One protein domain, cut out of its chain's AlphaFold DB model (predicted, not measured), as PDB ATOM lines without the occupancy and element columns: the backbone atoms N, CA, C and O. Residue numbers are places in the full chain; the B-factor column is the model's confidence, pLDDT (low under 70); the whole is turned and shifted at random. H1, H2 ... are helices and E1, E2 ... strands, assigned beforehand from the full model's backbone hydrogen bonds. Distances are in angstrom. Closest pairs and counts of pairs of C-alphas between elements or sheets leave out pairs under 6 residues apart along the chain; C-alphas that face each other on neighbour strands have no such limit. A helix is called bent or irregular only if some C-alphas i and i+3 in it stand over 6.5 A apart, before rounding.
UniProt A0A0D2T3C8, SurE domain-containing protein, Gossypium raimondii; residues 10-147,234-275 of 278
ATOM      1  N   LEU A  10     151.451 106.027 126.026       51.88
ATOM      2  CA  LEU A  10     151.831 106.591 124.732       51.88
ATOM      3  C   LEU A  10     151.971 108.120 124.768       51.88
ATOM      4  O   LEU A  10     152.899 108.655 124.177       51.88
ATOM      5  N   LEU A  11     151.091 108.827 125.482       57.53
ATOM      6  CA  LEU A  11     151.138 110.284 125.613       57.53
ATOM      7  C   LEU A  11     152.315 110.737 126.486       57.53
ATOM      8  O   LEU A  11     152.932 111.763 126.210       57.53
ATOM      9  N   ILE A  12     152.659 109.955 127.513       56.12
ATOM     10  CA  ILE A  12     153.839 110.196 128.355       56.12
ATOM     11  C   ILE A  12     155.121 109.979 127.543       56.12
ATOM     12  O   ILE A  12     156.014 110.826 127.590       56.12
ATOM     13  N   LEU A  13     155.190 108.888 126.772       55.00
ATOM     14  CA  LEU A  13     156.317 108.579 125.889       55.00
ATOM     15  C   LEU A  13     156.467 109.632 124.789       55.00
ATOM     16  O   LEU A  13     157.564 110.135 124.575       55.00
ATOM     17  N   LEU A  14     155.362 110.020 124.148       64.12
ATOM     18  CA  LEU A  14     155.329 111.067 123.130       64.12
ATOM     19  C   LEU A  14     155.795 112.403 123.711       64.12
ATOM     20  O   LEU A  14     156.618 113.070 123.099       64.12
ATOM     21  N   ARG A  15     155.343 112.767 124.917       59.09
ATOM     22  CA  ARG A  15     155.789 113.978 125.617       59.09
ATOM     23  C   ARG A  15     157.283 113.940 125.944       59.09
ATOM     24  O   ARG A  15     157.957 114.942 125.739       59.09
ATOM     25  N   HIS A  16     157.802 112.818 126.445       57.00
ATOM     26  CA  HIS A  16     159.234 112.662 126.726       57.00
ATOM     27  C   HIS A  16     160.077 112.718 125.451       57.00
ATOM     28  O   HIS A  16     161.097 113.397 125.429       57.00
ATOM     29  N   LEU A  17     159.629 112.050 124.387       62.09
ATOM     30  CA  LEU A  17     160.297 112.049 123.093       62.09
ATOM     31  C   LEU A  17     160.285 113.445 122.469       62.09
ATOM     32  O   LEU A  17     161.323 113.908 122.025       62.09
ATOM     33  N   LEU A  18     159.149 114.148 122.509       63.25
ATOM     34  CA  LEU A  18     159.036 115.546 122.098       63.25
ATOM     35  C   LEU A  18     160.006 116.428 122.883       63.25
ATOM     36  O   LEU A  18     160.755 117.171 122.272       63.25
ATOM     37  N   LEU A  19     160.055 116.315 124.212       56.47
ATOM     38  CA  LEU A  19     160.998 117.080 125.037       56.47
ATOM     39  C   LEU A  19     162.461 116.765 124.702       56.47
ATOM     40  O   LEU A  19     163.283 117.674 124.680       56.47
ATOM     41  N   LEU A  20     162.789 115.498 124.437       55.66
ATOM     42  CA  LEU A  20     164.138 115.077 124.060       55.66
ATOM     43  C   LEU A  20     164.520 115.636 122.686       55.66
ATOM     44  O   LEU A  20     165.556 116.280 122.554       55.66
ATOM     45  N   LEU A  21     163.644 115.454 121.694       56.34
ATOM     46  CA  LEU A  21     163.775 116.020 120.352       56.34
ATOM     47  C   LEU A  21     163.862 117.541 120.406       56.34
ATOM     48  O   LEU A  21     164.574 118.137 119.600       56.34
ATOM     49  N   MET A  22     163.182 118.158 121.381       54.81
ATOM     50  CA  MET A  22     163.235 119.594 121.560       54.81
ATOM     51  C   MET A  22     164.512 120.118 122.231       54.81
ATOM     52  O   MET A  22     164.845 121.289 122.101       54.81
ATOM     53  N   LYS A  23     165.260 119.258 122.922       48.25
ATOM     54  CA  LYS A  23     166.530 119.615 123.566       48.25
ATOM     55  C   LYS A  23     167.757 119.311 122.703       48.25
ATOM     56  O   LYS A  23     168.845 119.796 123.008       48.25
ATOM     57  N   THR A  24     167.627 118.510 121.643       42.78
ATOM     58  CA  THR A  24     168.757 118.178 120.764       42.78
ATOM     59  C   THR A  24     169.078 119.313 119.789       42.78
ATOM     60  O   THR A  24     168.216 119.769 119.044       42.78
ATOM     61  N   THR A  25     170.348 119.722 119.743       34.78
ATOM     62  CA  THR A  25     170.910 120.757 118.849       34.78
ATOM     63  C   THR A  25     171.171 120.267 117.418       34.78
ATOM     64  O   THR A  25     171.749 120.987 116.606       34.78
ATOM     65  N   THR A  26     170.772 119.040 117.085       31.47
ATOM     66  CA  THR A  26     170.981 118.453 115.758       31.47
ATOM     67  C   THR A  26     169.892 118.901 114.783       31.47
ATOM     68  O   THR A  26     168.704 118.824 115.112       31.47
ATOM     69  N   PRO A  27     170.248 119.338 113.564       33.31
ATOM     70  CA  PRO A  27     169.263 119.674 112.552       33.31
ATOM     71  C   PRO A  27     168.612 118.370 112.078       33.31
ATOM     72  O   PRO A  27     169.272 117.527 111.484       33.31
ATOM     73  N   SER A  28     167.315 118.218 112.353       37.09
ATOM     74  CA  SER A  28     166.450 117.085 111.987       37.09
ATOM     75  C   SER A  28     166.716 115.761 112.725       37.09
ATOM     76  O   SER A  28     167.684 115.051 112.474       37.09
ATOM     77  N   LEU A  29     165.780 115.385 113.603       35.22
ATOM     78  CA  LEU A  29     165.500 113.982 113.902       35.22
ATOM     79  C   LEU A  29     164.148 113.635 113.275       35.22
ATOM     80  O   LEU A  29     163.132 114.260 113.578       35.22
ATOM     81  N   SER A  30     164.146 112.638 112.396       37.72
ATOM     82  CA  SER A  30     162.942 112.006 111.864       37.72
ATOM     83  C   SER A  30     162.508 110.887 112.806       37.72
ATOM     84  O   SER A  30     163.300 109.978 113.064       37.72
ATOM     85  N   PHE A  31     161.267 110.914 113.292       41.06
ATOM     86  CA  PHE A  31     160.700 109.783 114.026       41.06
ATOM     87  C   PHE A  31     159.469 109.238 113.311       41.06
ATOM     88  O   PHE A  31     158.557 109.979 112.943       41.06
ATOM     89  N   TRP A  32     159.452 107.920 113.155       39.84
ATOM     90  CA  TRP A  32     158.287 107.160 112.731       39.84
ATOM     91  C   TRP A  32     157.573 106.699 114.002       39.84
ATOM     92  O   TRP A  32     158.144 105.920 114.763       39.84
ATOM     93  N   LEU A  33     156.356 107.186 114.275       39.97
ATOM     94  CA  LEU A  33     155.536 106.607 115.343       39.97
ATOM     95  C   LEU A  33     154.846 105.339 114.807       39.97
ATOM     96  O   LEU A  33     154.094 105.437 113.835       39.97
ATOM     97  N   PRO A  34     155.064 104.153 115.405       32.41
ATOM     98  CA  PRO A  34     154.278 102.973 115.086       32.41
ATOM     99  C   PRO A  34     153.000 102.970 115.928       32.41
ATOM    100  O   PRO A  34     153.052 102.869 117.155       32.41
ATOM    101  N   THR A  35     151.841 103.047 115.279       36.00
ATOM    102  CA  THR A  35     150.556 102.803 115.941       36.00
ATOM    103  C   THR A  35     150.236 101.311 115.881       36.00
ATOM    104  O   THR A  35     150.328 100.656 114.842       36.00
ATOM    105  N   VAL A  36     149.912 100.738 117.039       41.53
ATOM    106  CA  VAL A  36     149.672  99.304 117.232       41.53
ATOM    107  C   VAL A  36     148.340  98.924 116.575       41.53
ATOM    108  O   VAL A  36     147.322  98.990 117.256       41.53
ATOM    109  N   LYS A  37     148.346  98.588 115.269       36.00
ATOM    110  CA  LYS A  37     147.389  97.698 114.539       36.00
ATOM    111  C   LYS A  37     147.416  97.844 113.003       36.00
ATOM    112  O   LYS A  37     146.389  97.730 112.343       36.00
ATOM    113  N   GLY A  38     148.588  98.029 112.407       35.56
ATOM    114  CA  GLY A  38     148.707  98.145 110.954       35.56
ATOM    115  C   GLY A  38     149.231  99.512 110.551       35.56
ATOM    116  O   GLY A  38     149.093 100.498 111.264       35.56
ATOM    117  N   LEU A  39     149.936  99.498 109.434       42.25
ATOM    118  CA  LEU A  39     150.977 100.426 109.028       42.25
ATOM    119  C   LEU A  39     150.424 101.801 108.603       42.25
ATOM    120  O   LEU A  39     150.470 102.149 107.429       42.25
ATOM    121  N   ILE A  40     149.879 102.579 109.538       46.88
ATOM    122  CA  ILE A  40     149.539 103.981 109.290       46.88
ATOM    123  C   ILE A  40     150.614 104.841 109.946       46.88
ATOM    124  O   ILE A  40     150.667 104.980 111.167       46.88
ATOM    125  N   HIS A  41     151.514 105.370 109.125       62.47
ATOM    126  CA  HIS A  41     152.643 106.161 109.583       62.47
ATOM    127  C   HIS A  41     152.296 107.650 109.556       62.47
ATOM    128  O   HIS A  41     151.977 108.192 108.505       62.47
ATOM    129  N   LEU A  42     152.370 108.316 110.710       68.56
ATOM    130  CA  LEU A  42     152.517 109.770 110.764       68.56
ATOM    131  C   LEU A  42     154.015 110.075 110.844       68.56
ATOM    132  O   LEU A  42     154.688 109.613 111.770       68.56
ATOM    133  N   ALA A  43     154.525 110.859 109.898       72.12
ATOM    134  CA  ALA A  43     155.898 111.341 109.929       72.12
ATOM    135  C   ALA A  43     155.960 112.699 110.642       72.12
ATOM    136  O   ALA A  43     155.371 113.687 110.194       72.12
ATOM    137  N   LEU A  44     156.671 112.752 111.769       69.06
ATOM    138  CA  LEU A  44     156.810 113.964 112.571       69.06
ATOM    139  C   LEU A  44     158.231 114.514 112.449       69.06
ATOM    140  O   LEU A  44     159.199 113.818 112.764       69.06
ATOM    141  N   PHE A  45     158.345 115.775 112.029       70.00
ATOM    142  CA  PHE A  45     159.616 116.486 111.914       70.00
ATOM    143  C   PHE A  45     159.594 117.722 112.813       70.00
ATOM    144  O   PHE A  45     158.700 118.561 112.712       70.00
ATOM    145  N   ILE A  46     160.579 117.843 113.704       66.12
ATOM    146  CA  ILE A  46     160.653 118.913 114.711       66.12
ATOM    147  C   ILE A  46     162.026 119.593 114.631       66.12
ATOM    148  O   ILE A  46     163.041 118.908 114.498       66.12
ATOM    149  N   SER A  47     162.079 120.928 114.715       63.47
ATOM    150  CA  SER A  47     163.340 121.672 114.909       63.47
ATOM    151  C   SER A  47     163.158 123.010 115.628       63.47
ATOM    152  O   SER A  47     162.047 123.490 115.850       63.47
ATOM    153  N   PHE A  48     164.296 123.617 115.961       58.50
ATOM    154  CA  PHE A  48     164.456 124.944 116.540       58.50
ATOM    155  C   PHE A  48     164.865 125.908 115.446       58.50
ATOM    156  O   PHE A  48     165.963 125.798 114.897       58.50
ATOM    157  N   LYS A  49     164.012 126.890 115.144       56.97
ATOM    158  CA  LYS A  49     164.463 128.035 114.357       56.97
ATOM    159  C   LYS A  49     165.224 128.951 115.306       56.97
ATOM    160  O   LYS A  49     164.614 129.716 116.040       56.97
ATOM    161  N   LEU A  50     166.555 128.856 115.312       42.62
ATOM    162  CA  LEU A  50     167.393 129.872 115.945       42.62
ATOM    163  C   LEU A  50     167.300 131.148 115.093       42.62
ATOM    164  O   LEU A  50     167.741 131.155 113.941       42.62
ATOM    165  N   TRP A  51     166.743 132.218 115.662       41.19
ATOM    166  CA  TRP A  51     166.496 133.510 115.002       41.19
ATOM    167  C   TRP A  51     167.696 134.060 114.208       41.19
ATOM    168  O   TRP A  51     167.508 134.743 113.207       41.19
ATOM    169  N   SER A  52     168.939 133.723 114.582       35.72
ATOM    170  CA  SER A  52     170.132 134.289 113.939       35.72
ATOM    171  C   SER A  52     170.548 133.648 112.607       35.72
ATOM    172  O   SER A  52     171.570 134.066 112.071       35.72
ATOM    173  N   VAL A  53     169.853 132.627 112.086       37.78
ATOM    174  CA  VAL A  53     170.305 131.948 110.846       37.78
ATOM    175  C   VAL A  53     169.241 131.856 109.750       37.78
ATOM    176  O   VAL A  53     169.616 131.759 108.588       37.78
ATOM    177  N   LEU A  54     167.935 131.915 110.043       42.59
ATOM    178  CA  LEU A  54     166.907 131.591 109.031       42.59
ATOM    179  C   LEU A  54     165.617 132.424 109.122       42.59
ATOM    180  O   LEU A  54     164.539 131.926 108.799       42.59
ATOM    181  N   ALA A  55     165.702 133.700 109.500       42.38
ATOM    182  CA  ALA A  55     164.573 134.634 109.405       42.38
ATOM    183  C   ALA A  55     164.306 135.089 107.952       42.38
ATOM    184  O   ALA A  55     164.104 136.268 107.696       42.38
ATOM    185  N   SER A  56     164.318 134.158 106.993       44.38
ATOM    186  CA  SER A  56     163.818 134.372 105.638       44.38
ATOM    187  C   SER A  56     162.542 133.564 105.474       44.38
ATOM    188  O   SER A  56     162.530 132.339 105.536       44.38
ATOM    189  N   THR A  57     161.459 134.276 105.246       48.81
ATOM    190  CA  THR A  57     160.069 133.836 105.046       48.81
ATOM    191  C   THR A  57     159.824 132.907 103.853       48.81
ATOM    192  O   THR A  57     158.755 132.322 103.749       48.81
ATOM    193  N   MET A  58     160.847 132.561 103.064       51.44
ATOM    194  CA  MET A  58     160.862 131.318 102.274       51.44
ATOM    195  C   MET A  58     161.437 130.141 103.069       51.44
ATOM    196  O   MET A  58     162.169 129.302 102.533       51.44
ATOM    197  N   SER A  59     161.083 130.046 104.353       57.91
ATOM    198  CA  SER A  59     161.572 128.976 105.225       57.91
ATOM    199  C   SER A  59     161.158 127.590 104.716       57.91
ATOM    200  O   SER A  59     161.872 126.623 104.955       57.91
ATOM    201  N   MET A  60     160.091 127.485 103.915       64.44
ATOM    202  CA  MET A  60     159.649 126.222 103.316       64.44
ATOM    203  C   MET A  60     160.724 125.535 102.457       64.44
ATOM    204  O   MET A  60     160.867 124.310 102.496       64.44
ATOM    205  N   PHE A  61     161.462 126.300 101.649       65.69
ATOM    206  CA  PHE A  61     162.385 125.716 100.671       65.69
ATOM    207  C   PHE A  61     163.745 125.373 101.279       65.69
ATOM    208  O   PHE A  61     164.359 124.391 100.872       65.69
ATOM    209  N   TYR A  62     164.182 126.144 102.278       69.75
ATOM    210  CA  TYR A  62     165.508 126.001 102.887       69.75
ATOM    211  C   TYR A  62     165.489 125.300 104.256       69.75
ATOM    212  O   TYR A  62     166.545 124.944 104.774       69.75
ATOM    213  N   SER A  63     164.314 125.074 104.854       76.38
ATOM    214  CA  SER A  63     164.194 124.346 106.122       76.38
ATOM    215  C   SER A  63     164.273 122.839 105.907       76.38
ATOM    216  O   SER A  63     163.425 122.251 105.237       76.38
ATOM    217  N   GLY A  64     165.237 122.193 106.568       75.44
ATOM    218  CA  GLY A  64     165.352 120.732 106.591       75.44
ATOM    219  C   GLY A  64     164.137 120.031 107.214       75.44
ATOM    220  O   GLY A  64     163.782 118.936 106.792       75.44
ATOM    221  N   VAL A  65     163.440 120.669 108.163       79.75
ATOM    222  CA  VAL A  65     162.204 120.113 108.752       79.75
ATOM    223  C   VAL A  65     161.081 120.093 107.741       79.75
ATOM    224  O   VAL A  65     160.389 119.090 107.591       79.75
ATOM    225  N   VAL A  66     160.907 121.217 107.048       84.44
ATOM    226  CA  VAL A  66     159.864 121.352 106.040       84.44
ATOM    227  C   VAL A  66     160.180 120.455 104.844       84.44
ATOM    228  O   VAL A  66     159.279 119.828 104.298       84.44
ATOM    229  N   ALA A  67     161.459 120.312 104.485       83.75
ATOM    230  CA  ALA A  67     161.906 119.347 103.489       83.75
ATOM    231  C   ALA A  67     161.594 117.899 103.893       83.75
ATOM    232  O   ALA A  67     161.070 117.158 103.069       83.75
ATOM    233  N   GLY A  68     161.836 117.512 105.148       81.00
ATOM    234  CA  GLY A  68     161.488 116.181 105.650       81.00
ATOM    235  C   GLY A  68     159.982 115.909 105.616       81.00
ATOM    236  O   GLY A  68     159.547 114.879 105.103       81.00
ATOM    237  N   ALA A  69     159.170 116.862 106.087       85.81
ATOM    238  CA  ALA A  69     157.713 116.745 106.028       85.81
ATOM    239  C   ALA A  69     157.204 116.660 104.578       85.81
ATOM    240  O   ALA A  69     156.335 115.840 104.275       85.81
ATOM    241  N   ARG A  70     157.786 117.445 103.668       87.25
ATOM    242  CA  ARG A  70     157.485 117.394 102.235       87.25
ATOM    243  C   ARG A  70     157.856 116.048 101.613       87.25
ATOM    244  O   ARG A  70     157.048 115.504 100.877       87.25
ATOM    245  N   GLU A  71     159.025 115.494 101.925       84.44
ATOM    246  CA  GLU A  71     159.457 114.182 101.421       84.44
ATOM    247  C   GLU A  71     158.513 113.057 101.873       84.44
ATOM    248  O   GLU A  71     158.127 112.190 101.086       84.44
ATOM    249  N   ALA A  72     158.067 113.109 103.131       84.88
ATOM    250  CA  ALA A  72     157.051 112.192 103.635       84.88
ATOM    251  C   ALA A  72     155.735 112.326 102.853       84.88
ATOM    252  O   ALA A  72     155.170 111.314 102.439       84.88
ATOM    253  N   LEU A  73     155.297 113.557 102.568       87.50
ATOM    254  CA  LEU A  73     154.103 113.799 101.760       87.50
ATOM    255  C   LEU A  73     154.254 113.266 100.324       87.50
ATOM    256  O   LEU A  73     153.324 112.638  99.822       87.50
ATOM    257  N   VAL A  74     155.414 113.462  99.681       85.50
ATOM    258  CA  VAL A  74     155.738 112.881  98.358       85.50
ATOM    259  C   VAL A  74     155.649 111.354  98.396       85.50
ATOM    260  O   VAL A  74     155.146 110.738  97.460       85.50
ATOM    261  N   SER A  75     156.053 110.747  99.510       84.56
ATOM    262  CA  SER A  75     155.951 109.304  99.751       84.56
ATOM    263  C   SER A  75     154.536 108.830 100.127       84.56
ATOM    264  O   SER A  75     154.347 107.656 100.445       84.56
ATOM    265  N   GLY A  76     153.533 109.715 100.131       83.81
ATOM    266  CA  GLY A  76     152.155 109.394 100.513       83.81
ATOM    267  C   GLY A  76     151.936 109.226 102.020       83.81
ATOM    268  O   GLY A  76     150.908 108.693 102.439       83.81
ATOM    269  N   VAL A  77     152.888 109.668 102.843       84.94
ATOM    270  CA  VAL A  77     152.843 109.577 104.304       84.94
ATOM    271  C   VAL A  77     152.357 110.915 104.879       84.94
ATOM    272  O   VAL A  77     152.992 111.943 104.632       84.94
ATOM    273  N   PRO A  78     151.264 110.944 105.669       87.62
ATOM    274  CA  PRO A  78     150.850 112.145 106.387       87.62
ATOM    275  C   PRO A  78     151.986 112.706 107.244       87.62
ATOM    276  O   PRO A  78     152.672 111.953 107.945       87.62
ATOM    277  N   SER A  79     152.179 114.024 107.221       87.94
ATOM    278  CA  SER A  79     153.319 114.639 107.894       87.94
ATOM    279  C   SER A  79     153.026 116.001 108.518       87.94
ATOM    280  O   SER A  79     152.133 116.744 108.098       87.94
ATOM    281  N   LEU A  80     153.796 116.309 109.564       90.00
ATOM    282  CA  LEU A  80     153.781 117.586 110.275       90.00
ATOM    283  C   LEU A  80     155.213 118.113 110.413       90.00
ATOM    284  O   LEU A  80     156.107 117.364 110.823       90.00
ATOM    285  N   SER A  81     155.417 119.403 110.144       88.88
ATOM    286  CA  SER A  81     156.632 120.127 110.530       88.88
ATOM    287  C   SER A  81     156.334 121.037 111.712       88.88
ATOM    288  O   SER A  81     155.419 121.845 111.645       88.88
ATOM    289  N   ILE A  82     157.102 120.933 112.794       88.06
ATOM    290  CA  ILE A  82     156.930 121.767 113.990       88.06
ATOM    291  C   ILE A  82     158.203 122.567 114.228       88.06
ATOM    292  O   ILE A  82     159.301 122.006 114.253       88.06
ATOM    293  N   SER A  83     158.069 123.880 114.393       87.00
ATOM    294  CA  SER A  83     159.189 124.783 114.663       87.00
ATOM    295  C   SER A  83     158.865 125.764 115.783       87.00
ATOM    296  O   SER A  83     157.816 126.397 115.764       87.00
ATOM    297  N   LEU A  84     159.779 125.922 116.740       85.56
ATOM    298  CA  LEU A  84     159.719 126.998 117.735       85.56
ATOM    299  C   LEU A  84     160.503 128.214 117.231       85.56
ATOM    300  O   LEU A  84     161.661 128.061 116.829       85.56
ATOM    301  N   ASN A  85     159.890 129.402 117.276       85.62
ATOM    302  CA  ASN A  85     160.536 130.676 116.956       85.62
ATOM    303  C   ASN A  85     161.478 131.119 118.090       85.62
ATOM    304  O   ASN A  85     161.179 132.035 118.857       85.62
ATOM    305  N   TRP A  86     162.604 130.421 118.221       79.62
ATOM    306  CA  TRP A  86     163.559 130.626 119.300       79.62
ATOM    307  C   TRP A  86     164.438 131.849 119.049       79.62
ATOM    308  O   TRP A  86     165.187 131.916 118.067       79.62
ATOM    309  N   LYS A  87     164.466 132.771 120.008       80.00
ATOM    310  CA  LYS A  87     165.346 133.939 119.977       80.00
ATOM    311  C   LYS A  87     166.372 133.851 121.095       80.00
ATOM    312  O   LYS A  87     166.021 133.672 122.252       80.00
ATOM    313  N   ARG A  88     167.656 134.005 120.752       72.06
ATOM    314  CA  ARG A  88     168.779 133.837 121.696       72.06
ATOM    315  C   ARG A  88     168.654 134.712 122.950       72.06
ATOM    316  O   ARG A  88     169.084 134.280 124.008       72.06
ATOM    317  N   GLU A  89     168.114 135.916 122.803       78.94
ATOM    318  CA  GLU A  89     168.037 136.909 123.881       78.94
ATOM    319  C   GLU A  89     166.680 136.918 124.603       78.94
ATOM    320  O   GLU A  89     166.589 137.461 125.698       78.94
ATOM    321  N   GLU A  90     165.642 136.299 124.026       82.00
ATOM    322  CA  GLU A  90     164.272 136.323 124.572       82.00
ATOM    323  C   GLU A  90     163.803 134.944 125.080       82.00
ATOM    324  O   GLU A  90     163.006 134.880 126.012       82.00
ATOM    325  N   SER A  91     164.280 133.842 124.493       83.75
ATOM    326  CA  SER A  91     163.815 132.481 124.793       83.75
ATOM    327  C   SER A  91     164.633 131.787 125.885       83.75
ATOM    328  O   SER A  91     165.845 131.978 126.004       83.75
ATOM    329  N   GLN A  92     163.974 130.914 126.647       85.00
ATOM    330  CA  GLN A  92     164.556 130.130 127.738       85.00
ATOM    331  C   GLN A  92     164.308 128.631 127.556       85.00
ATOM    332  O   GLN A  92     163.345 128.215 126.923       85.00
ATOM    333  N   GLU A  93     165.153 127.775 128.144       80.44
ATOM    334  CA  GLU A  93     165.015 126.314 127.993       80.44
ATOM    335  C   GLU A  93     163.663 125.792 128.527       80.44
ATOM    336  O   GLU A  93     163.138 124.780 128.060       80.44
ATOM    337  N   SER A  94     163.048 126.501 129.477       83.56
ATOM    338  CA  SER A  94     161.691 126.202 129.945       83.56
ATOM    339  C   SER A  94     160.642 126.275 128.835       83.56
ATOM    340  O   SER A  94     159.696 125.485 128.861       83.56
ATOM    341  N   ASP A  95     160.840 127.134 127.830       86.06
ATOM    342  CA  ASP A  95     159.889 127.353 126.737       86.06
ATOM    343  C   ASP A  95     159.711 126.100 125.875       86.06
ATOM    344  O   ASP A  95     158.665 125.918 125.254       86.06
ATOM    345  N   PHE A  96     160.669 125.164 125.891       80.81
ATOM    346  CA  PHE A  96     160.504 123.863 125.239       80.81
ATOM    347  C   PHE A  96     159.343 123.076 125.831       80.81
ATOM    348  O   PHE A  96     158.570 122.448 125.109       80.81
ATOM    349  N   LYS A  97     159.192 123.101 127.156       86.69
ATOM    350  CA  LYS A  97     158.115 122.369 127.823       86.69
ATOM    351  C   LYS A  97     156.752 122.921 127.426       86.69
ATOM    352  O   LYS A  97     155.821 122.137 127.223       86.69
ATOM    353  N   ASP A  98     156.670 124.235 127.280       90.25
ATOM    354  CA  ASP A  98     155.448 124.928 126.899       90.25
ATOM    355  C   ASP A  98     155.153 124.735 125.407       90.25
ATOM    356  O   ASP A  98     154.025 124.405 125.046       90.25
ATOM    357  N   ALA A  99     156.169 124.779 124.541       87.12
ATOM    358  CA  ALA A  99     156.058 124.438 123.123       87.12
ATOM    359  C   ALA A  99     155.531 123.007 122.907       87.12
ATOM    360  O   ALA A  99     154.609 122.786 122.118       87.12
ATOM    361  N   VAL A 100     156.054 122.025 123.652       86.81
ATOM    362  CA  VAL A 100     155.538 120.647 123.620       86.81
ATOM    363  C   VAL A 100     154.076 120.596 124.062       86.81
ATOM    364  O   VAL A 100     153.275 119.906 123.432       86.81
ATOM    365  N   ALA A 101     153.713 121.318 125.126       89.94
ATOM    366  CA  ALA A 101     152.336 121.361 125.612       89.94
ATOM    367  C   ALA A 101     151.373 121.957 124.570       89.94
ATOM    368  O   ALA A 101     150.273 121.435 124.400       89.94
ATOM    369  N   VAL A 102     151.810 122.984 123.836       92.12
ATOM    370  CA  VAL A 102     151.050 123.625 122.754       92.12
ATOM    371  C   VAL A 102     150.841 122.687 121.561       92.12
ATOM    372  O   VAL A 102     149.748 122.639 121.000       92.12
ATOM    373  N   CYS A 103     151.848 121.901 121.170       88.81
ATOM    374  CA  CYS A 103     151.747 121.026 119.995       88.81
ATOM    375  C   CYS A 103     151.060 119.684 120.256       88.81
ATOM    376  O   CYS A 103     150.544 119.067 119.322       88.81
ATOM    377  N   LEU A 104     151.045 119.208 121.502       88.38
ATOM    378  CA  LEU A 104     150.521 117.885 121.836       88.38
ATOM    379  C   LEU A 104     149.055 117.671 121.397       88.38
ATOM    380  O   LEU A 104     148.772 116.607 120.834       88.38
ATOM    381  N   PRO A 105     148.124 118.637 121.566       90.31
ATOM    382  CA  PRO A 105     146.757 118.506 121.066       90.31
ATOM    383  C   PRO A 105     146.683 118.366 119.541       90.31
ATOM    384  O   PRO A 105     145.899 117.552 119.057       90.31
ATOM    385  N   LEU A 106     147.520 119.096 118.792       90.19
ATOM    386  CA  LEU A 106     147.568 119.017 117.327       90.19
ATOM    387  C   LEU A 106     148.084 117.660 116.852       90.19
ATOM    388  O   LEU A 106     147.474 117.048 115.980       90.19
ATOM    389  N   ILE A 107     149.157 117.150 117.460       87.44
ATOM    390  CA  ILE A 107     149.694 115.820 117.137       87.44
ATOM    391  C   ILE A 107     148.658 114.739 117.469       87.44
ATOM    392  O   ILE A 107     148.415 113.839 116.667       87.44
ATOM    393  N   THR A 108     148.003 114.841 118.628       87.56
ATOM    394  CA  THR A 108     146.962 113.885 119.042       87.56
ATOM    395  C   THR A 108     145.771 113.903 118.083       87.56
ATOM    396  O   THR A 108     145.261 112.846 117.715       87.56
ATOM    397  N   ALA A 109     145.331 115.093 117.661       90.31
ATOM    398  CA  ALA A 109     144.270 115.245 116.674       90.31
ATOM    399  C   ALA A 109     144.682 114.666 115.315       90.31
ATOM    400  O   ALA A 109     143.915 113.900 114.740       90.31
ATOM    401  N   ALA A 110     145.906 114.944 114.855       88.25
ATOM    402  CA  ALA A 110     146.438 114.403 113.612       88.25
ATOM    403  C   ALA A 110     146.441 112.870 113.616       88.25
ATOM    404  O   ALA A 110     145.878 112.276 112.708       88.25
ATOM    405  N   ILE A 111     146.979 112.225 114.658       84.06
ATOM    406  CA  ILE A 111     146.986 110.754 114.775       84.06
ATOM    407  C   ILE A 111     145.558 110.201 114.715       84.06
ATOM    408  O   ILE A 111     145.268 109.325 113.904       84.06
ATOM    409  N   ARG A 112     144.648 110.754 115.525       88.56
ATOM    410  CA  ARG A 112     143.237 110.342 115.559       88.56
ATOM    411  C   ARG A 112     142.561 110.470 114.191       88.56
ATOM    412  O   ARG A 112     141.756 109.622 113.818       88.56
ATOM    413  N   ASP A 113     142.828 111.553 113.473       90.12
ATOM    414  CA  ASP A 113     142.162 111.860 112.207       90.12
ATOM    415  C   ASP A 113     142.794 111.089 111.036       90.12
ATOM    416  O   ASP A 113     142.098 110.721 110.090       90.12
ATOM    417  N   ILE A 114     144.079 110.746 111.148       85.50
ATOM    418  CA  ILE A 114     144.789 109.814 110.267       85.50
ATOM    419  C   ILE A 114     144.208 108.399 110.402       85.50
ATOM    420  O   ILE A 114     143.869 107.788 109.391       85.50
ATOM    421  N   GLU A 115     144.008 107.903 111.628       84.25
ATOM    422  CA  GLU A 115     143.382 106.593 111.887       84.25
ATOM    423  C   GLU A 115     141.961 106.493 111.312       84.25
ATOM    424  O   GLU A 115     141.524 105.423 110.894       84.25
ATOM    425  N   LYS A 116     141.239 107.617 111.270       88.56
ATOM    426  CA  LYS A 116     139.889 107.718 110.699       88.56
ATOM    427  C   LYS A 116     139.873 107.993 109.192       88.56
ATOM    428  O   LYS A 116     138.795 108.023 108.606       88.56
ATOM    429  N   GLY A 117     141.026 108.241 108.569       85.56
ATOM    430  CA  GLY A 117     141.129 108.596 107.150       85.56
ATOM    431  C   GLY A 117     140.566 109.979 106.784       85.56
ATOM    432  O   GLY A 117     140.276 110.217 105.611       85.56
ATOM    433  N   VAL A 118     140.405 110.878 107.762       91.00
ATOM    434  CA  VAL A 118     139.850 112.240 107.586       91.00
ATOM    435  C   VAL A 118     140.902 113.347 107.706       91.00
ATOM    436  O   VAL A 118     140.568 114.524 107.587       91.00
ATOM    437  N   PHE A 119     142.169 112.994 107.936       88.81
ATOM    438  CA  PHE A 119     143.274 113.953 107.910       88.81
ATOM    439  C   PHE A 119     143.404 114.608 106.519       88.81
ATOM    440  O   PHE A 119     143.186 113.915 105.516       88.81
ATOM    441  N   PRO A 120     143.756 115.910 106.428       87.19
ATOM    442  CA  PRO A 120     143.931 116.597 105.152       87.19
ATOM    443  C   PRO A 120     144.827 115.822 104.181       87.19
ATOM    444  O   PRO A 120     145.913 115.368 104.538       87.19
ATOM    445  N   LYS A 121     144.344 115.649 102.948       83.25
ATOM    446  CA  LYS A 121     145.055 114.931 101.883       83.25
ATOM    447  C   LYS A 121     145.834 115.907 101.011       83.25
ATOM    448  O   LYS A 121     145.457 117.070 100.890       83.25
ATOM    449  N   SER A 122     146.893 115.407 100.376       84.69
ATOM    450  CA  SER A 122     147.729 116.156  99.423       84.69
ATOM    451  C   SER A 122     148.430 117.389 100.004       84.69
ATOM    452  O   SER A 122     148.959 118.207  99.254       84.69
ATOM    453  N   CYS A 123     148.473 117.516 101.332       87.94
ATOM    454  CA  CYS A 123     149.227 118.550 102.018       87.94
ATOM    455  C   CYS A 123     149.869 118.030 103.308       87.94
ATOM    456  O   CYS A 123     149.440 117.028 103.879       87.94
ATOM    457  N   PHE A 124     150.899 118.736 103.766       90.19
ATOM    458  CA  PHE A 124     151.435 118.610 105.118       90.19
ATOM    459  C   PHE A 124     151.156 119.902 105.881       90.19
ATOM    460  O   PHE A 124     150.949 120.953 105.270       90.19
ATOM    461  N   LEU A 125     151.137 119.844 107.211       91.69
ATOM    462  CA  LEU A 125     150.918 121.038 108.033       91.69
ATOM    463  C   LEU A 125     152.235 121.498 108.655       91.69
ATOM    464  O   LEU A 125     152.917 120.716 109.321       91.69
ATOM    465  N   SER A 126     152.561 122.775 108.476       91.19
ATOM    466  CA  SER A 126     153.640 123.437 109.197       91.19
ATOM    467  C   SER A 126     153.096 124.227 110.370       91.19
ATOM    468  O   SER A 126     152.260 125.108 110.202       91.19
ATOM    469  N   ILE A 127     153.572 123.888 111.559       91.81
ATOM    470  CA  ILE A 127     153.180 124.468 112.834       91.81
ATOM    471  C   ILE A 127     154.361 125.288 113.337       91.81
ATOM    472  O   ILE A 127     155.412 124.739 113.679       91.81
ATOM    473  N   GLU A 128     154.184 126.598 113.401       90.44
ATOM    474  CA  GLU A 128     155.182 127.507 113.948       90.44
ATOM    475  C   GLU A 128     154.683 128.078 115.276       90.44
ATOM    476  O   GLU A 128     153.590 128.634 115.372       90.44
ATOM    477  N   ILE A 129     155.480 127.893 116.324       91.50
ATOM    478  CA  ILE A 129     155.172 128.309 117.691       91.50
ATOM    479  C   ILE A 129     155.859 129.660 117.937       91.50
ATOM    480  O   ILE A 129     157.051 129.781 117.625       91.50
ATOM    481  N   PRO A 130     155.162 130.662 118.504       91.56
ATOM    482  CA  PRO A 130     155.756 131.963 118.798       91.56
ATOM    483  C   PRO A 130     156.862 131.854 119.856       91.56
ATOM    484  O   PRO A 130     156.970 130.857 120.569       91.56
ATOM    485  N   THR A 131     157.666 132.911 119.980       89.31
ATOM    486  CA  THR A 131     158.832 132.967 120.881       89.31
ATOM    487  C   THR A 131     158.490 132.701 122.344       89.31
ATOM    488  O   THR A 131     159.311 132.120 123.049       89.31
ATOM    489  N   SER A 132     157.280 133.058 122.783       90.81
ATOM    490  CA  SER A 132     156.768 132.777 124.129       90.81
ATOM    491  C   SER A 132     155.569 131.820 124.056       90.81
ATOM    492  O   SER A 132     154.422 132.276 124.012       90.81
ATOM    493  N   PRO A 133     155.789 130.490 124.046       91.38
ATOM    494  CA  PRO A 133     154.710 129.511 123.911       91.38
ATOM    495  C   PRO A 133     153.689 129.572 125.050       91.38
ATOM    496  O   PRO A 133     152.513 129.315 124.825       91.38
ATOM    497  N   SER A 134     154.102 129.936 126.265       91.75
ATOM    498  CA  SER A 134     153.212 130.064 127.428       91.75
ATOM    499  C   SER A 134     152.188 131.198 127.295       91.75
ATOM    500  O   SER A 134     151.082 131.082 127.816       91.75
ATOM    501  N   ALA A 135     152.526 132.258 126.557       92.38
ATOM    502  CA  ALA A 135     151.675 133.424 126.313       92.38
ATOM    503  C   ALA A 135     150.949 133.370 124.954       92.38
ATOM    504  O   ALA A 135     150.460 134.392 124.470       92.38
ATOM    505  N   ASN A 136     150.901 132.194 124.313       92.94
ATOM    506  CA  ASN A 136     150.256 132.050 123.011       92.94
ATOM    507  C   ASN A 136     148.759 132.418 123.077       92.94
ATOM    508  O   ASN A 136     148.056 132.072 124.025       92.94
ATOM    509  N   LYS A 137     148.258 133.087 122.033       95.00
ATOM    510  CA  LYS A 137     146.855 133.530 121.922       95.00
ATOM    511  C   LYS A 137     145.932 132.492 121.269       95.00
ATOM    512  O   LYS A 137     144.773 132.788 120.987       95.00
ATOM    513  N   GLY A 138     146.438 131.286 121.009       94.12
ATOM    514  CA  GLY A 138     145.754 130.225 120.273       94.12
ATOM    515  C   GLY A 138     146.359 129.954 118.895       94.12
ATOM    516  O   GLY A 138     147.478 130.371 118.590       94.12
ATOM    517  N   PHE A 139     145.608 129.232 118.064       94.50
ATOM    518  CA  PHE A 139     146.030 128.783 116.734       94.50
ATOM    519  C   PHE A 139     145.405 129.651 115.642       94.50
ATOM    520  O   PHE A 139     144.215 129.960 115.706       94.50
ATOM    521  N   LYS A 140     146.185 129.994 114.615       94.38
ATOM    522  CA  LYS A 140     145.719 130.715 113.429       94.38
ATOM    523  C   LYS A 140     146.099 129.925 112.180       94.38
ATOM    524  O   LYS A 140     147.257 129.555 112.011       94.38
ATOM    525  N   LEU A 141     145.115 129.657 111.323       93.75
ATOM    526  CA  LEU A 141     145.374 129.132 109.985       93.75
ATOM    527  C   LEU A 141     146.028 130.245 109.165       93.75
ATOM    528  O   LEU A 141     145.501 131.357 109.119       93.75
ATOM    529  N   THR A 142     147.166 129.947 108.554       91.00
ATOM    530  CA  THR A 142     147.994 130.941 107.871       91.00
ATOM    531  C   THR A 142     148.310 130.525 106.447       91.00
ATOM    532  O   THR A 142     148.360 129.338 106.119       91.00
ATOM    533  N   LYS A 143     148.546 131.518 105.593       87.25
ATOM    534  CA  LYS A 143     149.160 131.325 104.282       87.25
ATOM    535  C   LYS A 143     150.671 131.452 104.408       87.25
ATOM    536  O   LYS A 143     151.188 132.195 105.246       87.25
ATOM    537  N   GLN A 144     151.378 130.733 103.544       80.81
ATOM    538  CA  GLN A 144     152.816 130.899 103.434       80.81
ATOM    539  C   GLN A 144     153.128 132.303 102.920       80.81
ATOM    540  O   GLN A 144     152.625 132.709 101.871       80.81
ATOM    541  N   SER A 145     154.018 133.013 103.604       75.06
ATOM    542  CA  SER A 145     154.601 134.217 103.028       75.06
ATOM    543  C   SER A 145     155.572 133.866 101.891       75.06
ATOM    544  O   SER A 145     156.399 132.960 101.978       75.06
ATOM    545  N   MET A 146     155.491 134.606 100.783       68.38
ATOM    546  CA  MET A 146     156.487 134.535  99.701       68.38
ATOM    547  C   MET A 146     157.686 135.459  99.952       68.38
ATOM    548  O   MET A 146     158.546 135.626  99.083       68.38
ATOM    549  N   TRP A 147     157.736 136.091 101.128       64.31
ATOM    550  CA  TRP A 147     158.769 137.058 101.463       64.31
ATOM    551  C   TRP A 147     160.147 136.367 101.549       64.31
ATOM    552  O   TRP A 147     160.276 135.168 101.810       64.31
ATOM    553  N   GLU A 234     149.565 140.986 104.211       70.56
ATOM    554  CA  GLU A 234     148.266 140.367 104.484       70.56
ATOM    555  C   GLU A 234     148.226 139.833 105.932       70.56
ATOM    556  O   GLU A 234     149.214 139.290 106.430       70.56
ATOM    557  N   GLU A 235     147.122 140.023 106.661       73.44
ATOM    558  CA  GLU A 235     147.043 139.659 108.088       73.44
ATOM    559  C   GLU A 235     147.116 138.147 108.359       73.44
ATOM    560  O   GLU A 235     147.340 137.730 109.501       73.44
ATOM    561  N   ASP A 236     146.885 137.316 107.346       83.06
ATOM    562  CA  ASP A 236     146.860 135.856 107.427       83.06
ATOM    563  C   ASP A 236     148.212 135.199 107.097       83.06
ATOM    564  O   ASP A 236     148.293 133.973 107.018       83.06
ATOM    565  N   LEU A 237     149.285 135.982 106.968       85.81
ATOM    566  CA  LEU A 237     150.634 135.450 106.777       85.81
ATOM    567  C   LEU A 237     151.192 134.809 108.054       85.81
ATOM    568  O   LEU A 237     150.993 135.295 109.171       85.81
ATOM    569  N   ASP A 238     151.946 133.730 107.862       85.31
ATOM    570  CA  ASP A 238     152.613 132.960 108.917       85.31
ATOM    571  C   ASP A 238     153.448 133.816 109.885       85.31
ATOM    572  O   ASP A 238     153.229 133.760 111.097       85.31
ATOM    573  N   PHE A 239     154.346 134.662 109.378       81.88
ATOM    574  CA  PHE A 239     155.189 135.509 110.227       81.88
ATOM    575  C   PHE A 239     154.371 136.533 111.025       81.88
ATOM    576  O   PHE A 239     154.633 136.736 112.206       81.88
ATOM    577  N   LYS A 240     153.311 137.104 110.432       85.75
ATOM    578  CA  LYS A 240     152.424 138.034 111.142       85.75
ATOM    579  C   LYS A 240     151.652 137.351 112.258       85.75
ATOM    580  O   LYS A 240     151.405 137.966 113.293       85.75
ATOM    581  N   ALA A 241     151.242 136.098 112.078       88.94
ATOM    582  CA  ALA A 241     150.612 135.343 113.156       88.94
ATOM    583  C   ALA A 241     151.584 135.139 114.328       88.94
ATOM    584  O   ALA A 241     151.193 135.360 115.475       88.94
ATOM    585  N   LEU A 242     152.848 134.809 114.037       87.31
ATOM    586  CA  LEU A 242     153.896 134.650 115.049       87.31
ATOM    587  C   LEU A 242     154.199 135.953 115.791       87.31
ATOM    588  O   LEU A 242     154.228 135.943 117.021       87.31
ATOM    589  N   ASP A 243     154.362 137.063 115.068       86.00
ATOM    590  CA  ASP A 243     154.615 138.388 115.651       86.00
ATOM    591  C   ASP A 243     153.455 138.833 116.553       86.00
ATOM    592  O   ASP A 243     153.654 139.438 117.606       86.00
ATOM    593  N   ASN A 244     152.227 138.448 116.196       89.12
ATOM    594  CA  ASN A 244     151.037 138.700 117.001       89.12
ATOM    595  C   ASN A 244     150.852 137.719 118.175       89.12
ATOM    596  O   ASN A 244     149.888 137.871 118.935       89.12
ATOM    597  N   GLY A 245     151.743 136.739 118.354       90.00
ATOM    598  CA  GLY A 245     151.707 135.766 119.451       90.00
ATOM    599  C   GLY A 245     150.755 134.584 119.235       90.00
ATOM    600  O   GLY A 245     150.360 133.930 120.202       90.00
ATOM    601  N   PHE A 246     150.356 134.304 117.995       93.25
ATOM    602  CA  PHE A 246     149.593 133.108 117.637       93.25
ATOM    603  C   PHE A 246     150.521 131.976 117.194       93.25
ATOM    604  O   PHE A 246     151.599 132.204 116.651       93.25
ATOM    605  N   VAL A 247     150.064 130.740 117.382       93.38
ATOM    606  CA  VAL A 247     150.647 129.570 116.722       93.38
ATOM    607  C   VAL A 247     150.172 129.570 115.273       93.38
ATOM    608  O   VAL A 247     148.968 129.466 115.021       93.38
ATOM    609  N   ALA A 248     151.099 129.688 114.329       92.69
ATOM    610  CA  ALA A 248     150.791 129.654 112.906       92.69
ATOM    611  C   ALA A 248     150.651 128.200 112.437       92.69
ATOM    612  O   ALA A 248     151.503 127.362 112.738       92.69
ATOM    613  N   VAL A 249     149.578 127.896 111.713       93.44
ATOM    614  CA  VAL A 249     149.342 126.588 111.094       93.44
ATOM    615  C   VAL A 249     149.182 126.801 109.595       93.44
ATOM    616  O   VAL A 249     148.132 127.250 109.140       93.44
ATOM    617  N   THR A 250     150.214 126.470 108.825       91.62
ATOM    618  CA  THR A 250     150.254 126.670 107.371       91.62
ATOM    619  C   THR A 250     150.162 125.325 106.647       91.62
ATOM    620  O   THR A 250     151.078 124.506 106.780       91.62
ATOM    621  N   PRO A 251     149.092 125.053 105.879       91.69
ATOM    622  CA  PRO A 251     149.026 123.883 105.015       91.69
ATOM    623  C   PRO A 251     149.877 124.088 103.756       91.69
ATOM    624  O   PRO A 251     149.784 125.114 103.085       91.69
ATOM    625  N   PHE A 252     150.668 123.079 103.403       87.56
ATOM    626  CA  PHE A 252     151.546 123.088 102.236       87.56
ATOM    627  C   PHE A 252     151.186 121.975 101.258       87.56
ATOM    628  O   PHE A 252     151.253 120.799 101.612       87.56
ATOM    629  N   SER A 253     150.831 122.349 100.026       85.50
ATOM    630  CA  SER A 253     150.578 121.421  98.914       85.50
ATOM    631  C   SER A 253     151.869 121.094  98.156       85.50
ATOM    632  O   SER A 253     152.782 121.918  98.101       85.50
ATOM    633  N   LEU A 254     151.932 119.913  97.530       76.38
ATOM    634  CA  LEU A 254     153.017 119.554  96.604       76.38
ATOM    635  C   LEU A 254     152.942 120.323  95.281       76.38
ATOM    636  O   LEU A 254     153.979 120.666  94.721       76.38
ATOM    637  N   CYS A 255     151.729 120.597  94.797       69.06
ATOM    638  CA  CYS A 255     151.500 121.318  93.550       69.06
ATOM    639  C   CYS A 255     150.516 122.471  93.810       69.06
ATOM    640  O   CYS A 255     149.371 122.216  94.205       69.06
ATOM    641  N   PRO A 256     150.933 123.742  93.677       64.50
ATOM    642  CA  PRO A 256     149.983 124.839  93.552       64.50
ATOM    643  C   PRO A 256     149.252 124.713  92.204       64.50
ATOM    644  O   PRO A 256     149.836 124.252  91.230       64.50
ATOM    645  N   GLN A 257     147.991 125.150  92.128       59.59
ATOM    646  CA  GLN A 257     147.096 125.025  90.954       59.59
ATOM    647  C   GLN A 257     147.550 125.802  89.689       59.59
ATOM    648  O   GLN A 257     146.757 126.059  88.794       59.59
ATOM    649  N   ILE A 258     148.826 126.181  89.604       65.00
ATOM    650  CA  ILE A 258     149.460 126.946  88.518       65.00
ATOM    651  C   ILE A 258     149.890 126.007  87.365       65.00
ATOM    652  O   ILE A 258     150.385 126.442  86.330       65.00
ATOM    653  N   GLU A 259     149.707 124.692  87.523       68.19
ATOM    654  CA  GLU A 259     150.195 123.680  86.582       68.19
ATOM    655  C   GLU A 259     149.618 123.841  85.165       68.19
ATOM    656  O   GLU A 259     150.350 123.680  84.192       68.19
ATOM    657  N   VAL A 260     148.347 124.238  85.035       75.25
ATOM    658  CA  VAL A 260     147.682 124.409  83.728       75.25
ATOM    659  C   VAL A 260     148.268 125.587  82.944       75.25
ATOM    660  O   VAL A 260     148.550 125.454  81.751       75.25
ATOM    661  N   ASP A 261     148.518 126.714  83.612       83.75
ATOM    662  CA  ASP A 261     149.100 127.904  82.982       83.75
ATOM    663  C   ASP A 261     150.547 127.643  82.554       83.75
ATOM    664  O   ASP A 261     150.959 128.036  81.463       83.75
ATOM    665  N   ILE A 262     151.312 126.920  83.382       86.00
ATOM    666  CA  ILE A 262     152.698 126.539  83.074       86.00
ATOM    667  C   ILE A 262     152.746 125.576  81.890       86.00
ATOM    668  O   ILE A 262     153.561 125.768  80.991       86.00
ATOM    669  N   GLN A 263     151.890 124.550  81.875       87.25
ATOM    670  CA  GLN A 263     151.835 123.593  80.769       87.25
ATOM    671  C   GLN A 263     151.454 124.283  79.458       87.25
ATOM    672  O   GLN A 263     152.093 124.036  78.436       87.25
ATOM    673  N   THR A 264     150.471 125.187  79.498       90.94
ATOM    674  CA  THR A 264     150.051 125.969  78.328       90.94
ATOM    675  C   THR A 264     151.192 126.858  77.835       90.94
ATOM    676  O   THR A 264     151.601 126.744  76.684       90.94
ATOM    677  N   ALA A 265     151.805 127.649  78.722       91.94
ATOM    678  CA  ALA A 265     152.924 128.523  78.369       91.94
ATOM    679  C   ALA A 265     154.139 127.749  77.825       91.94
ATOM    680  O   ALA A 265     154.790 128.194  76.879       91.94
ATOM    681  N   ALA A 266     154.448 126.581  78.395       93.06
ATOM    682  CA  ALA A 266     155.521 125.719  77.910       93.06
ATOM    683  C   ALA A 266     155.199 125.132  76.527       93.06
ATOM    684  O   ALA A 266     156.067 125.118  75.656       93.06
ATOM    685  N   SER A 267     153.960 124.683  76.309       93.81
ATOM    686  CA  SER A 267     153.491 124.171  75.018       93.81
ATOM    687  C   SER A 267     153.561 125.238  73.924       93.81
ATOM    688  O   SER A 267     154.071 124.972  72.832       93.81
ATOM    689  N   ASP A 268     153.105 126.455  74.226       94.88
ATOM    690  CA  ASP A 268     153.156 127.594  73.307       94.88
ATOM    691  C   ASP A 268     154.605 127.949  72.953       94.88
ATOM    692  O   ASP A 268     154.940 128.135  71.782       94.88
ATOM    693  N   TRP A 269     155.494 127.966  73.953       94.81
ATOM    694  CA  TRP A 269     156.917 128.229  73.748       94.81
ATOM    695  C   TRP A 269     157.594 127.164  72.877       94.81
ATOM    696  O   TRP A 269     158.304 127.515  71.934       94.81
ATOM    697  N   ILE A 270     157.350 125.873  73.138       95.75
ATOM    698  CA  ILE A 270     157.885 124.765  72.326       95.75
ATOM    699  C   ILE A 270     157.386 124.880  70.882       95.75
ATOM    700  O   ILE A 270     158.174 124.765  69.944       95.75
ATOM    701  N   SER A 271     156.091 125.148  70.701       94.50
ATOM    702  CA  SER A 271     155.479 125.284  69.377       94.50
ATOM    703  C   SER A 271     156.081 126.448  68.590       94.50
ATOM    704  O   SER A 271     156.378 126.294  67.409       94.50
ATOM    705  N   GLY A 272     156.321 127.589  69.244       93.81
ATOM    706  CA  GLY A 272     156.990 128.735  68.629       93.81
ATOM    707  C   GLY A 272     158.461 128.473  68.300       93.81
ATOM    708  O   GLY A 272     158.925 128.855  67.229       93.81
ATOM    709  N   ALA A 273     159.196 127.789  69.180       92.50
ATOM    710  CA  ALA A 273     160.613 127.487  68.974       92.50
ATOM    711  C   ALA A 273     160.853 126.514  67.804       92.50
ATOM    712  O   ALA A 273     161.840 126.655  67.088       92.50
ATOM    713  N   LEU A 274     159.947 125.553  67.591       90.06
ATOM    714  CA  LEU A 274     160.064 124.537  66.537       90.06
ATOM    715  C   LEU A 274     159.599 125.015  65.148       90.06
ATOM    716  O   LEU A 274     159.887 124.352  64.157       90.06
ATOM    717  N   GLN A 275     158.898 126.150  65.048       74.88
ATOM    718  CA  GLN A 275     158.444 126.714  63.765       74.88
ATOM    719  C   GLN A 275     159.501 127.578  63.048       74.88
ATOM    720  O   GLN A 275     159.281 127.967  61.907       74.88
TER     721      GLN A 275
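Overview. This is residues 10 to 147 and 234 to 275 of the 278 residues of the protein "SurE domain-containing protein" of Gossypium raimondii (UniProt A0A0D2T3C8). A strongly twisted sheet of six strands runs through a compact body, with helices over both its faces: H1 and the two arms of the bent H4 over one, H3 and H5 over the other. From this body residues 256 to 275, with the helix H6, stick out as a long arm. The printed part has 180 residues with six named helices and six named strands, in the order H1 E1 E2 H2 H3 E3 H4 E4 E5 H5 E6 H6; the class is mixed. The sheet, ordered E1 E2 E3 E4 E6 E5, is mixed; the whole is compact, with a radius of gyration of the C-alphas of 18.2 A and spans of 66 by 44 by 28 A.

Arrangement. In the sheet, E3, residues 79 to 86, is parallel to E2, residues 42 to 50, with N 47 and O 82 within hydrogen-bond range at 3.0 A. E3 is also parallel to E4, residues 123 to 129 (N 127 and O 81, 2.8 A). E6, residues 247 to 253, is antiparallel to E4, with N 126 and O 250 at 2.8 A, and parallel to the edge strand E5, residues 139 to 141, with N 140 and O 247 at 2.9 A. The other edge strand, E1, residues 29 to 33, forms a hairpin with E2, with no N and O within hydrogen-bond range; C-alphas 30 and 45 face each other at 5.6 A. H3, residues 64 to 74, is over E3 at a height of 6.4 A; the closest C-alphas are those of Ala 69 and Ser 79, 5.2 A. H5, residues 238 to 243, is on the same face, over E6; Asp 238 and Ala 248 have the closest C-alphas, 5.5 A. On the opposite face, H1, residues 10 to 23, is over E2. H4, residues 95 to 115, was assigned as one helix by its hydrogen bonds but is bent, C-alphas 102 and 105 being 6.9 A apart; its arms are H4a, residues 95 to 102, and H4b, residues 105 to 115. H1 and H4a touch, closest at the C-alphas of Met 22 and Phe 96, 6.3 A. The sheet curls round H4b. These are three layers, helices on both faces of a sheet. Two strand-helix-strand units, parallel neighbour strands with helices between, are E2, H2 H3, E3, where H2 is residues 59 to 62, with a right-handed crossover, and E3, H4, E4, with a left-handed one. H2 and H3 touch only at the corner, closest at the C-alphas of Met 60 and Val 66, 5.6 A. H6, residues 259 to 275, is not on the sheet. H1, H3, H4a, H4b, H5 and H6 have every O i to N i+4 pair within hydrogen-bond range; H2 is too short for one.

Along the chain. H1 begins at C-alpha 10 (151.831, 106.591, 124.732) and is 19.7 A long. E2 measures 25.5 A, E3 22.1 A, E4 19.4 A and E6 19.6 A. H6, 24.5 A, ends at C-alpha 275 (158.444, 126.714, 63.765).

Size, cuts and confidence. The C-alphas of Ile 12 and Gln 275, the two farthest apart, are 66.8 A from each other. Residues 148 to 233 are not printed; C-alphas 147 and 234 are 11.4 A apart across this cut, in the link E5 to H5. Of the links printed whole, none is long. Mean pLDDT of the printed part is 75.5; 58 residues are under 70, among them 10 to 42 and 46 to 62.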